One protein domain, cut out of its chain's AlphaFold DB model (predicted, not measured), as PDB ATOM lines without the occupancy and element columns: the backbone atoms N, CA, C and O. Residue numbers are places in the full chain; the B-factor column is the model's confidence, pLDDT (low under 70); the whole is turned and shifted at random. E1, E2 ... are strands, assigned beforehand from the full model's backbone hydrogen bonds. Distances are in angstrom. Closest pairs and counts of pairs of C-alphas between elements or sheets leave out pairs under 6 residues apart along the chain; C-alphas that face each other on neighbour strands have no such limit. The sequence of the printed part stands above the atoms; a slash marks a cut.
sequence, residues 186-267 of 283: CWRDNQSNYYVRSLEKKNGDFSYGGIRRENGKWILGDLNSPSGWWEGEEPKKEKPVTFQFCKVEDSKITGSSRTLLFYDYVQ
ATOM      1  N   CYS A 186      51.914 -10.411 -27.626       94.94
ATOM      2  CA  CYS A 186      51.514  -9.643 -26.462       94.94
ATOM      3  C   CYS A 186      50.643  -8.461 -26.886       94.94
ATOM      4  O   CYS A 186      50.926  -7.784 -27.878       94.94
ATOM      5  N   TRP A 187      49.594  -8.202 -26.113       96.75
ATOM      6  CA  TRP A 187      48.715  -7.052 -26.276       96.75
ATOM      7  C   TRP A 187      48.822  -6.135 -25.075       96.75
ATOM      8  O   TRP A 187      49.053  -6.593 -23.957       96.75
ATOM      9  N   ARG A 188      48.605  -4.845 -25.308       97.00
ATOM     10  CA  ARG A 188      48.544  -3.822 -24.268       97.00
ATOM     11  C   ARG A 188      47.179  -3.146 -24.300       97.00
ATOM     12  O   ARG A 188      46.689  -2.822 -25.385       97.00
ATOM     13  N   ASP A 189      46.565  -2.952 -23.135       96.25
ATOM     14  CA  ASP A 189      45.338  -2.156 -23.030       96.25
ATOM     15  C   ASP A 189      45.619  -0.646 -22.902       96.25
ATOM     16  O   ASP A 189      46.750  -0.195 -22.704       96.25
ATOM     17  N   ASN A 190      44.557   0.154 -22.972       94.50
ATOM     18  CA  ASN A 190      44.576   1.600 -22.724       94.50
ATOM     19  C   ASN A 190      44.924   1.994 -21.270       94.50
ATOM     20  O   ASN A 190      44.999   3.183 -20.972       94.50
ATOM     21  N   GLN A 191      45.152   1.027 -20.377       93.06
ATOM     22  CA  GLN A 191      45.623   1.214 -19.002       93.06
ATOM     23  C   GLN A 191      47.064   0.710 -18.806       93.06
ATOM     24  O   GLN A 191      47.591   0.764 -17.701       93.06
ATOM     25  N   SER A 192      47.738   0.286 -19.880       94.06
ATOM     26  CA  SER A 192      49.097  -0.268 -19.861       94.06
ATOM     27  C   SER A 192      49.262  -1.636 -19.199       94.06
ATOM     28  O   SER A 192      50.385  -2.012 -18.869       94.06
ATOM     29  N   ASN A 193      48.185  -2.405 -19.066       95.12
ATOM     30  CA  ASN A 193      48.263  -3.816 -18.703       95.12
ATOM     31  C   ASN A 193      48.657  -4.650 -19.926       95.12
ATOM     32  O   ASN A 193      48.235  -4.346 -21.044       95.12
ATOM     33  N   TYR A 194      49.431  -5.712 -19.703       95.25
ATOM     34  CA  TYR A 194      49.927  -6.602 -20.753       95.25
ATOM     35  C   TYR A 194      49.253  -7.973 -20.703       95.25
ATOM     36  O   TYR A 194      49.034  -8.537 -19.632       95.25
ATOM     37  N   TYR A 195      48.972  -8.520 -21.881       94.94
ATOM     38  CA  TYR A 195      48.274  -9.788 -22.068       94.94
ATOM     39  C   TYR A 195      49.066 -10.644 -23.046       94.94
ATOM     40  O   TYR A 195      49.072 -10.376 -24.247       94.94
ATOM     41  N   VAL A 196      49.760 -11.657 -22.535       94.00
ATOM     42  CA  VAL A 196      50.609 -12.544 -23.340       94.00
ATOM     43  C   VAL A 196      49.818 -13.788 -23.706       94.00
ATOM     44  O   VAL A 196      49.237 -14.421 -22.826       94.00
ATOM     45  N   ARG A 197      49.781 -14.141 -24.996       92.69
ATOM     46  CA  ARG A 197      49.163 -15.400 -25.431       92.69
ATOM     47  C   ARG A 197      49.917 -16.576 -24.825       92.69
ATOM     48  O   ARG A 197      51.138 -16.617 -24.922       92.69
ATOM     49  N   SER A 198      49.182 -17.558 -24.336       88.44
ATOM     50  CA  SER A 198      49.718 -18.862 -23.957       88.44
ATOM     51  C   SER A 198      50.455 -19.580 -25.094       88.44
ATOM     52  O   SER A 198      50.255 -19.312 -26.293       88.44
ATOM     53  N   LEU A 199      51.333 -20.506 -24.711       83.56
ATOM     54  CA  LEU A 199      52.082 -21.364 -25.629       83.56
ATOM     55  C   LEU A 199      51.157 -22.383 -26.300       83.56
ATOM     56  O   LEU A 199      51.259 -22.612 -27.510       83.56
ATOM     57  N   GLU A 200      50.271 -22.974 -25.500       83.50
ATOM     58  CA  GLU A 200      49.391 -24.076 -25.870       83.50
ATOM     59  C   GLU A 200      47.918 -23.705 -25.733       83.50
ATOM     60  O   GLU A 200      47.520 -22.820 -24.978       83.50
ATOM     61  N   LYS A 201      47.083 -24.417 -26.488       87.12
ATOM     62  CA  LYS A 201      45.635 -24.290 -26.380       87.12
ATOM     63  C   LYS A 201      45.120 -25.190 -25.268       87.12
ATOM     64  O   LYS A 201      45.436 -26.377 -25.243       87.12
ATOM     65  N   LYS A 202      44.223 -24.667 -24.438       85.25
ATOM     66  CA  LYS A 202      43.421 -25.460 -23.506       85.25
ATOM     67  C   LYS A 202      41.994 -25.514 -24.031       85.25
ATOM     68  O   LYS A 202      41.395 -24.482 -24.303       85.25
ATOM     69  N   ASN A 203      41.456 -26.721 -24.208       86.62
ATOM     70  CA  ASN A 203      40.114 -26.940 -24.766       86.62
ATOM     71  C   ASN A 203      39.886 -26.271 -26.141       86.62
ATOM     72  O   ASN A 203      38.778 -25.852 -26.451       86.62
ATOM     73  N   GLY A 204      40.930 -26.175 -26.972       88.00
ATOM     74  CA  GLY A 204      40.848 -25.600 -28.323       88.00
ATOM     75  C   GLY A 204      41.144 -24.098 -28.421       88.00
ATOM     76  O   GLY A 204      41.379 -23.611 -29.533       88.00
ATOM     77  N   ASP A 205      41.258 -23.400 -27.290       90.25
ATOM     78  CA  ASP A 205      41.460 -21.951 -27.220       90.25
ATOM     79  C   ASP A 205      42.785 -21.584 -26.539       90.25
ATOM     80  O   ASP A 205      43.244 -22.265 -25.622       90.25
ATOM     81  N   PHE A 206      43.411 -20.493 -26.984       91.06
ATOM     82  CA  PHE A 206      44.528 -19.885 -26.258       91.06
ATOM     83  C   PHE A 206      43.993 -19.018 -25.113       91.06
ATOM     84  O   PHE A 206      42.981 -18.347 -25.268       91.06
ATOM     85  N   SER A 207      44.685 -18.955 -23.981       91.56
ATOM     86  CA  SER A 207      44.537 -17.841 -23.032       91.56
ATOM     87  C   SER A 207      45.483 -16.688 -23.379       91.56
ATOM     88  O   SER A 207      46.467 -16.885 -24.093       91.56
ATOM     89  N   TYR A 208      45.198 -15.498 -22.852       93.38
ATOM     90  CA  TYR A 208      46.024 -14.300 -23.010       93.38
ATOM     91  C   TYR A 208      46.239 -13.640 -21.641       93.38
ATOM     92  O   TYR A 208      45.591 -12.648 -21.297       93.38
ATOM     93  N   GLY A 209      47.091 -14.245 -20.810       88.56
ATOM     94  CA  GLY A 209      47.226 -13.899 -19.393       88.56
ATOM     95  C   GLY A 209      45.886 -14.026 -18.660       88.56
ATOM     96  O   GLY A 209      45.311 -15.109 -18.586       88.56
ATOM     97  N   GLY A 210      45.362 -12.905 -18.156       90.25
ATOM     98  CA  GLY A 210      44.065 -12.854 -17.470       90.25
ATOM     99  C   GLY A 210      42.832 -13.015 -18.372       90.25
ATOM    100  O   GLY A 210      41.719 -13.082 -17.849       90.25
ATOM    101  N   ILE A 211      43.002 -13.060 -19.699       94.75
ATOM    102  CA  ILE A 211      41.900 -13.208 -20.659       94.75
ATOM    103  C   ILE A 211      41.741 -14.675 -21.052       94.75
ATOM    104  O   ILE A 211      42.702 -15.327 -21.470       94.75
ATOM    105  N   ARG A 212      40.515 -15.189 -20.973       93.94
ATOM    106  CA  ARG A 212      40.205 -16.599 -21.242       93.94
ATOM    107  C   ARG A 212      38.825 -16.780 -21.860       93.94
ATOM    108  O   ARG A 212      37.961 -15.914 -21.734       93.94
ATOM    109  N   ARG A 213      38.628 -17.906 -22.546       93.19
ATOM    110  CA  ARG A 213      37.329 -18.287 -23.099       93.19
ATOM    111  C   ARG A 213      36.502 -18.998 -22.029       93.19
ATOM    112  O   ARG A 213      36.914 -20.041 -21.533       93.19
ATOM    113  N   GLU A 214      35.330 -18.463 -21.711       90.31
ATOM    114  CA  GLU A 214      34.358 -19.065 -20.790       90.31
ATOM    115  C   GLU A 214      32.946 -18.888 -21.350       90.31
ATOM    116  O   GLU A 214      32.602 -17.813 -21.839       90.31
ATOM    117  N   ASN A 215      32.122 -19.942 -21.320       86.62
ATOM    118  CA  ASN A 215      30.725 -19.915 -21.785       86.62
ATOM    119  C   ASN A 215      30.530 -19.289 -23.183       86.62
ATOM    120  O   ASN A 215      29.572 -18.558 -23.427       86.62
ATOM    121  N   GLY A 216      31.461 -19.538 -24.112       88.00
ATOM    122  CA  GLY A 216      31.390 -18.981 -25.466       88.00
ATOM    123  C   GLY A 216      31.660 -17.472 -25.551       88.00
ATOM    124  O   GLY A 216      31.362 -16.856 -26.578       88.00
ATOM    125  N   LYS A 217      32.263 -16.871 -24.522       91.44
ATOM    126  CA  LYS A 217      32.689 -15.468 -24.485       91.44
ATOM    127  C   LYS A 217      34.159 -15.350 -24.092       91.44
ATOM    128  O   LYS A 217      34.702 -16.228 -23.431       91.44
ATOM    129  N   TRP A 218      34.824 -14.291 -24.548       95.69
ATOM    130  CA  TRP A 218      36.165 -13.951 -24.069       95.69
ATOM    131  C   TRP A 218      36.032 -13.017 -22.882       95.69
ATOM    132  O   TRP A 218      35.457 -11.938 -23.021       95.69
ATOM    133  N   ILE A 219      36.537 -13.457 -21.735       95.88
ATOM    134  CA  ILE A 219      36.370 -12.801 -20.443       95.88
ATOM    135  C   ILE A 219      37.719 -12.301 -19.950       95.88
ATOM    136  O   ILE A 219      38.717 -13.017 -20.032       95.88
ATOM    137  N   LEU A 220      37.726 -11.090 -19.400       95.12
ATOM    138  CA  LEU A 220      38.798 -10.543 -18.580       95.12
ATOM    139  C   LEU A 220      38.265 -10.302 -17.164       95.12
ATOM    140  O   LEU A 220      37.256  -9.616 -16.994       95.12
ATOM    141  N   GLY A 221      38.967 -10.822 -16.158       92.12
ATOM    142  CA  GLY A 221      38.490 -10.845 -14.772       92.12
ATOM    143  C   GLY A 221      37.645 -12.086 -14.489       92.12
ATOM    144  O   GLY A 221      37.808 -13.103 -15.163       92.12
ATOM    145  N   ASP A 222      36.761 -11.997 -13.496       91.56
ATOM    146  CA  ASP A 222      35.890 -13.101 -13.089       91.56
ATOM    147  C   ASP A 222      34.433 -12.779 -13.397       91.56
ATOM    148  O   ASP A 222      33.910 -11.727 -13.015       91.56
ATOM    149  N   LEU A 223      33.778 -13.697 -14.107       91.56
ATOM    150  CA  LEU A 223      32.379 -13.561 -14.486       91.56
ATOM    151  C   LEU A 223      31.505 -13.369 -13.236       91.56
ATOM    152  O   LEU A 223      31.664 -14.083 -12.249       91.56
ATOM    153  N   ASN A 224      30.564 -12.421 -13.290       90.56
ATOM    154  CA  ASN A 224      29.685 -12.056 -12.169       90.56
ATOM    155  C   ASN A 224      30.405 -11.508 -10.924       90.56
ATOM    156  O   ASN A 224      29.813 -11.459  -9.844       90.56
ATOM    157  N   SER A 225      31.659 -11.055 -11.052       92.38
ATOM    158  CA  SER A 225      32.359 -10.390  -9.951       92.38
ATOM    159  C   SER A 225      31.603  -9.134  -9.474       92.38
ATOM    160  O   SER A 225      31.175  -8.327 -10.308       92.38
ATOM    161  N   PRO A 226      31.510  -8.884  -8.149       90.12
ATOM    162  CA  PRO A 226      30.968  -7.637  -7.602       90.12
ATOM    163  C   PRO A 226      31.715  -6.373  -8.052       90.12
ATOM    164  O   PRO A 226      31.140  -5.287  -8.026       90.12
ATOM    165  N   SER A 227      32.983  -6.499  -8.468       92.56
ATOM    166  CA  SER A 227      33.791  -5.403  -9.028       92.56
ATOM    167  C   SER A 227      33.642  -5.231 -10.547       92.56
ATOM    168  O   SER A 227      34.233  -4.315 -11.119       92.56
ATOM    169  N   GLY A 228      32.823  -6.066 -11.193       94.00
ATOM    170  CA  GLY A 228      32.647  -6.105 -12.642       94.00
ATOM    171  C   GLY A 228      33.703  -6.951 -13.357       94.00
ATOM    172  O   GLY A 228      34.691  -7.394 -12.770       94.00
ATOM    173  N   TRP A 229      33.465  -7.192 -14.641       95.69
ATOM    174  CA  TRP A 229      34.356  -7.929 -15.545       95.69
ATOM    175  C   TRP A 229      34.333  -7.277 -16.924       95.69
ATOM    176  O   TRP A 229      33.649  -6.274 -17.124       95.69
ATOM    177  N   TRP A 230      35.069  -7.831 -17.886       96.50
ATOM    178  CA  TRP A 230      34.959  -7.379 -19.266       96.50
ATOM    179  C   TRP A 230      34.733  -8.523 -20.246       96.50
ATOM    180  O   TRP A 230      35.327  -9.591 -20.108       96.50
ATOM    181  N   GLU A 231      33.912  -8.262 -21.263       96.88
ATOM    182  CA  GLU A 231      33.589  -9.200 -22.342       96.88
ATOM    183  C   GLU A 231      34.008  -8.642 -23.704       96.88
ATOM    184  O   GLU A 231      33.796  -7.463 -23.994       96.88
ATOM    185  N   GLY A 232      34.582  -9.483 -24.565       95.06
ATOM    186  CA  GLY A 232      35.034  -9.066 -25.893       95.06
ATOM    187  C   GLY A 232      35.209 -10.212 -26.887       95.06
ATOM    188  O   GLY A 232      34.584 -11.273 -26.786       95.06
ATOM    189  N   GLU A 233      36.083  -9.981 -27.866       94.62
ATOM    190  CA  GLU A 233      36.531 -10.984 -28.837       94.62
ATOM    191  C   GLU A 233      37.932 -11.508 -28.491       94.62
ATOM    192  O   GLU A 233      38.632 -10.960 -27.641       94.62
ATOM    193  N   GLU A 234      38.364 -12.556 -29.196       95.38
ATOM    194  CA  GLU A 234      39.752 -13.010 -29.128       95.38
ATOM    195  C   GLU A 234      40.688 -11.858 -29.537       95.38
ATOM    196  O   GLU A 234      40.415 -11.204 -30.553       95.38
ATOM    197  N   PRO A 235      41.783 -11.596 -28.800       95.44
ATOM    198  CA  PRO A 235      42.791 -10.620 -29.201       95.44
ATOM    199  C   PRO A 235      43.321 -10.871 -30.623       95.44
ATOM    200  O   PRO A 235      43.717 -11.981 -30.975       95.44
ATOM    201  N   LYS A 236      43.349  -9.821 -31.456       93.88
ATOM    202  CA  LYS A 236      43.784  -9.876 -32.866       93.88
ATOM    203  C   LYS A 236      45.009  -9.004 -33.082       93.88
ATOM    204  O   LYS A 236      45.164  -7.981 -32.416       93.88
ATOM    205  N   LYS A 237      45.905  -9.405 -33.987       92.19
ATOM    206  CA  LYS A 237      47.136  -8.637 -34.245       92.19
ATOM    207  C   LYS A 237      46.896  -7.464 -35.188       92.19
ATOM    208  O   LYS A 237      47.579  -6.452 -35.114       92.19
ATOM    209  N   GLU A 238      45.925  -7.619 -36.075       93.62
ATOM    210  CA  GLU A 238      45.695  -6.759 -37.232       93.62
ATOM    211  C   GLU A 238      44.738  -5.603 -36.924       93.62
ATOM    212  O   GLU A 238      44.649  -4.655 -37.700       93.62
ATOM    213  N   LYS A 239      44.003  -5.676 -35.810       94.56
ATOM    214  CA  LYS A 239      43.048  -4.644 -35.406       94.56
ATOM    215  C   LYS A 239      42.889  -4.561 -33.886       94.56
ATOM    216  O   LYS A 239      43.056  -5.578 -33.211       94.56
ATOM    217  N   PRO A 240      42.506  -3.387 -33.356       96.12
ATOM    218  CA  PRO A 240      42.140  -3.250 -31.954       96.12
ATOM    219  C   PRO A 240      40.946  -4.144 -31.596       96.12
ATOM    220  O   PRO A 240      40.042  -4.340 -32.413       96.12
ATOM    221  N   VAL A 241      40.923  -4.642 -30.360       96.88
ATOM    222  CA  VAL A 241      39.791  -5.395 -29.800       96.88
ATOM    223  C   VAL A 241      39.322  -4.717 -28.524       96.88
ATOM    224  O   VAL A 241      40.112  -4.512 -27.604       96.88
ATOM    225  N   THR A 242      38.038  -4.378 -28.451       96.88
ATOM    226  CA  THR A 242      37.458  -3.735 -27.270       96.88
ATOM    227  C   THR A 242      36.734  -4.754 -26.400       96.88
ATOM    228  O   THR A 242      35.822  -5.444 -26.851       96.88
ATOM    229  N   PHE A 243      37.137  -4.802 -25.139       97.25
ATOM    230  CA  PHE A 243      36.504  -5.521 -24.047       97.25
ATOM    231  C   PHE A 243      35.585  -4.550 -23.300       97.25
ATOM    232  O   PHE A 243      36.050  -3.585 -22.687       97.25
ATOM    233  N   GLN A 244      34.277  -4.771 -23.394       96.94
ATOM    234  CA  GLN A 244      33.259  -3.922 -22.779       96.94
ATOM    235  C   GLN A 244      33.135  -4.236 -21.296       96.94
ATOM    236  O   GLN A 244      33.132  -5.405 -20.923       96.94
ATOM    237  N   PHE A 245      33.039  -3.204 -20.458       96.56
ATOM    238  CA  PHE A 245      32.811  -3.402 -19.031       96.56
ATOM    239  C   PHE A 245      31.402  -3.947 -18.782       96.56
ATOM    240  O   PHE A 245      30.411  -3.407 -19.275       96.56
ATOM    241  N   CYS A 246      31.329  -4.998 -17.979       95.19
ATOM    242  CA  CYS A 246      30.115  -5.691 -17.596       95.19
ATOM    243  C   CYS A 246      29.984  -5.702 -16.072       95.19
ATOM    244  O   CYS A 246      30.968  -5.651 -15.330       95.19
ATOM    245  N   LYS A 247      28.742  -5.770 -15.605       94.88
ATOM    246  CA  LYS A 247      28.393  -5.787 -14.188       94.88
ATOM    247  C   LYS A 247      27.192  -6.686 -13.962       94.88
ATOM    248  O   LYS A 247      26.410  -6.917 -14.882       94.88
ATOM    249  N   VAL A 248      27.044  -7.146 -12.725       93.19
ATOM    250  CA  VAL A 248      25.823  -7.823 -12.288       93.19
ATOM    251  C   VAL A 248      24.647  -6.855 -12.431       93.19
ATOM    252  O   VAL A 248      24.806  -5.644 -12.235       93.19
ATOM    253  N   GLU A 249      23.490  -7.395 -12.798       89.00
ATOM    254  CA  GLU A 249      22.230  -6.656 -12.848       89.00
ATOM    255  C   GLU A 249      22.001  -5.902 -11.525       89.00
ATOM    256  O   GLU A 249      22.443  -6.337 -10.461       89.00
ATOM    257  N   ASP A 250      21.429  -4.702 -11.608       89.75
ATOM    258  CA  ASP A 250      21.209  -3.775 -10.483       89.75
ATOM    259  C   ASP A 250      22.456  -3.224  -9.764       89.75
ATOM    260  O   ASP A 250      22.347  -2.349  -8.897       89.75
ATOM    261  N   SER A 251      23.668  -3.636 -10.148       90.12
ATOM    262  CA  SER A 251      24.889  -3.069  -9.575       90.12
ATOM    263  C   SER A 251      25.094  -1.607  -9.998       90.12
ATOM    264  O   SER A 251      24.945  -1.231 -11.166       90.12
ATOM    265  N   LYS A 252      25.502  -0.758  -9.048       92.25
ATOM    266  CA  LYS A 252      25.814   0.667  -9.289       92.25
ATOM    267  C   LYS A 252      27.250   0.916  -9.744       92.25
ATOM    268  O   LYS A 252      27.597   2.061 -10.022       92.25
ATOM    269  N   ILE A 253      28.078  -0.124  -9.821       93.50
ATOM    270  CA  ILE A 253      29.465   0.023 -10.260       93.50
ATOM    271  C   ILE A 253      29.525   0.561 -11.693       93.50
ATOM    272  O   ILE A 253      28.670   0.266 -12.539       93.50
ATOM    273  N   THR A 254      30.561   1.342 -11.955       91.38
ATOM    274  CA  THR A 254      30.910   1.837 -13.280       91.38
ATOM    275  C   THR A 254      32.337   1.422 -13.593       91.38
ATOM    276  O   THR A 254      33.174   1.260 -12.705       91.38
ATOM    277  N   GLY A 255      32.611   1.227 -14.873       90.75
ATOM    278  CA  GLY A 255      33.923   0.846 -15.356       90.75
ATOM    279  C   GLY A 255      34.062   1.257 -16.809       90.75
ATOM    280  O   GLY A 255      33.072   1.384 -17.531       90.75
ATOM    281  N   SER A 256      35.296   1.516 -17.221       93.56
ATOM    282  CA  SER A 256      35.617   1.834 -18.606       93.56
ATOM    283  C   SER A 256      35.941   0.565 -19.384       93.56
ATOM    284  O   SER A 256      36.542  -0.380 -18.862       93.56
ATOM    285  N   SER A 257      35.555   0.551 -20.655       95.44
ATOM    286  CA  SER A 257      35.958  -0.496 -21.586       95.44
ATOM    287  C   SER A 257      37.468  -0.458 -21.806       95.44
ATOM    288  O   SER A 257      38.099   0.607 -21.808       95.44
ATOM    289  N   ARG A 258      38.049  -1.635 -22.016       95.75
ATOM    290  CA  ARG A 258      39.474  -1.798 -22.297       95.75
ATOM    291  C   ARG A 258      39.661  -2.066 -23.773       95.75
ATOM    292  O   ARG A 258      38.976  -2.910 -24.336       95.75
ATOM    293  N   THR A 259      40.584  -1.360 -24.409       97.06
ATOM    294  CA  THR A 259      40.912  -1.609 -25.819       97.06
ATOM    295  C   THR A 259      42.301  -2.195 -25.908       97.06
ATOM    296  O   THR A 259      43.261  -1.543 -25.513       97.06
ATOM    297  N   LEU A 260      42.387  -3.420 -26.417       97.25
ATOM    298  CA  LEU A 260      43.626  -4.150 -26.628       97.25
ATOM    299  C   LEU A 260      44.191  -3.836 -28.005       97.25
ATOM    300  O   LEU A 260      43.495  -3.954 -29.017       97.25
ATOM    301  N   LEU A 261      45.473  -3.500 -28.030       97.12
ATOM    302  CA  LEU A 261      46.272  -3.327 -29.234       97.12
ATOM    303  C   LEU A 261      47.423  -4.320 -29.196       97.12
ATOM    304  O   LEU A 261      48.004  -4.550 -28.134       97.12
ATOM    305  N   PHE A 262      47.755  -4.909 -30.344       96.56
ATOM    306  CA  PHE A 262      48.982  -5.688 -30.443       96.56
ATOM    307  C   PHE A 262      50.172  -4.790 -30.116       96.56
ATOM    308  O   PHE A 262      50.280  -3.681 -30.640       96.56
ATOM    309  N   TYR A 263      51.020  -5.266 -29.215       94.44
ATOM    310  CA  TYR A 263      52.152  -4.516 -28.702       94.44
ATOM    311  C   TYR A 263      53.453  -5.040 -29.303       94.44
ATOM    312  O   TYR A 263      54.101  -4.330 -30.065       94.44
ATOM    313  N   ASP A 264      53.811  -6.289 -28.996       92.75
ATOM    314  CA  ASP A 264      55.037  -6.917 -29.494       92.75
ATOM    315  C   ASP A 264      54.985  -8.449 -29.342       92.75
ATOM    316  O   ASP A 264      53.994  -9.019 -28.879       92.75
ATOM    317  N   TYR A 265      56.066  -9.125 -29.719       93.25
ATOM    318  CA  TYR A 265      56.368 -10.495 -29.332       93.25
ATOM    319  C   TYR A 265      57.289 -10.492 -28.111       93.25
ATOM    320  O   TYR A 265      58.289  -9.782 -28.080       93.25
ATOM    321  N   VAL A 266      56.976 -11.312 -27.111       92.38
ATOM    322  CA  VAL A 266      57.716 -11.360 -25.842       92.38
ATOM    323  C   VAL A 266      58.051 -12.791 -25.439       92.38
ATOM    324  O   VAL A 266      57.516 -13.759 -25.987       92.38
ATOM    325  N   GLN A 267      58.935 -12.936 -24.457       89.94
ATOM    326  CA  GLN A 267      59.116 -14.202 -23.758       89.94
ATOM    327  C   GLN A 267      57.901 -14.481 -22.861       89.94
ATOM    328  O   GLN A 267      57.487 -13.609 -22.101       89.94
TER     329      GLN A 267
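Overview. This is residues 186 to 267 of the 283 residues of an uncharacterized protein of Lentisphaeria bacterium (UniProt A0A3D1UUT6). One antiparallel sheet of seven short strands is curled like part of a barrel, incompletely closed: its edge strands E2 and E3 come near each other at Tyr 195 and Ile 211. The link after E6 makes one end of the longest axis, at Asp 250, and Gln 267 after E7 makes the other. The printed part has 82 residues, no named helix and strands E1 to E7, in sheet order E2, E1, E7, E6, E5, E4, E3. It is all strand, though under half of the residues, 33 of 82, are in named elements. The whole is compact, with a radius of gyration of the C-alphas of 12.8 A and spans of 40 by 28 by 19 A.

Along the chain. E7, residues 258 to 266, is 20.9 A long and ends with C-alpha 266 at (57.716, -11.360, -25.842). E6 is residues 241 to 246, 15.6 A; E5 229 to 232, 10.4 A; E4 217 to 220, 9.8 A; E3 211 to 214, 9.6 A. E1 is residues 186 to 188, 6.9 A, with C-alpha 186 at (51.514, -9.643, -26.462), and E2 194 to 196, 6.5 A.

Arrangement. The sheet is strongly twisted. E3 to E7 form a meander, each strand the antiparallel neighbour of the one before. E7 bends by 56 degrees at residue 263; it pairs with E6 over 258 to 260, N 243 and O 258 being 2.8 A apart, and with E1 over 261 to 264, N 186 and O 264 2.8 A. E1 and E2 are a hairpin, N 195 and O 187 2.8 A. Within hydrogen-bond range are also N 246 and O 229 of the neighbours E6 and E5, 2.8 A apart, N 220 and O 230 of the neighbours E4 and E5, 2.9 A apart, and N 219 and O 212 of the neighbours E4 and E3, 2.8 A apart. The closest C-alphas of E2 and E3, Tyr 195 and Ile 211, are 7.4 A apart.

Size, cuts and confidence. The C-alphas of Asp 250 and Gln 267, the two farthest apart, are 41.5 A apart. The printed part has no cut; the links E2 to E3 and E6 to E7 are long. No printed residue is under 70 in pLDDT.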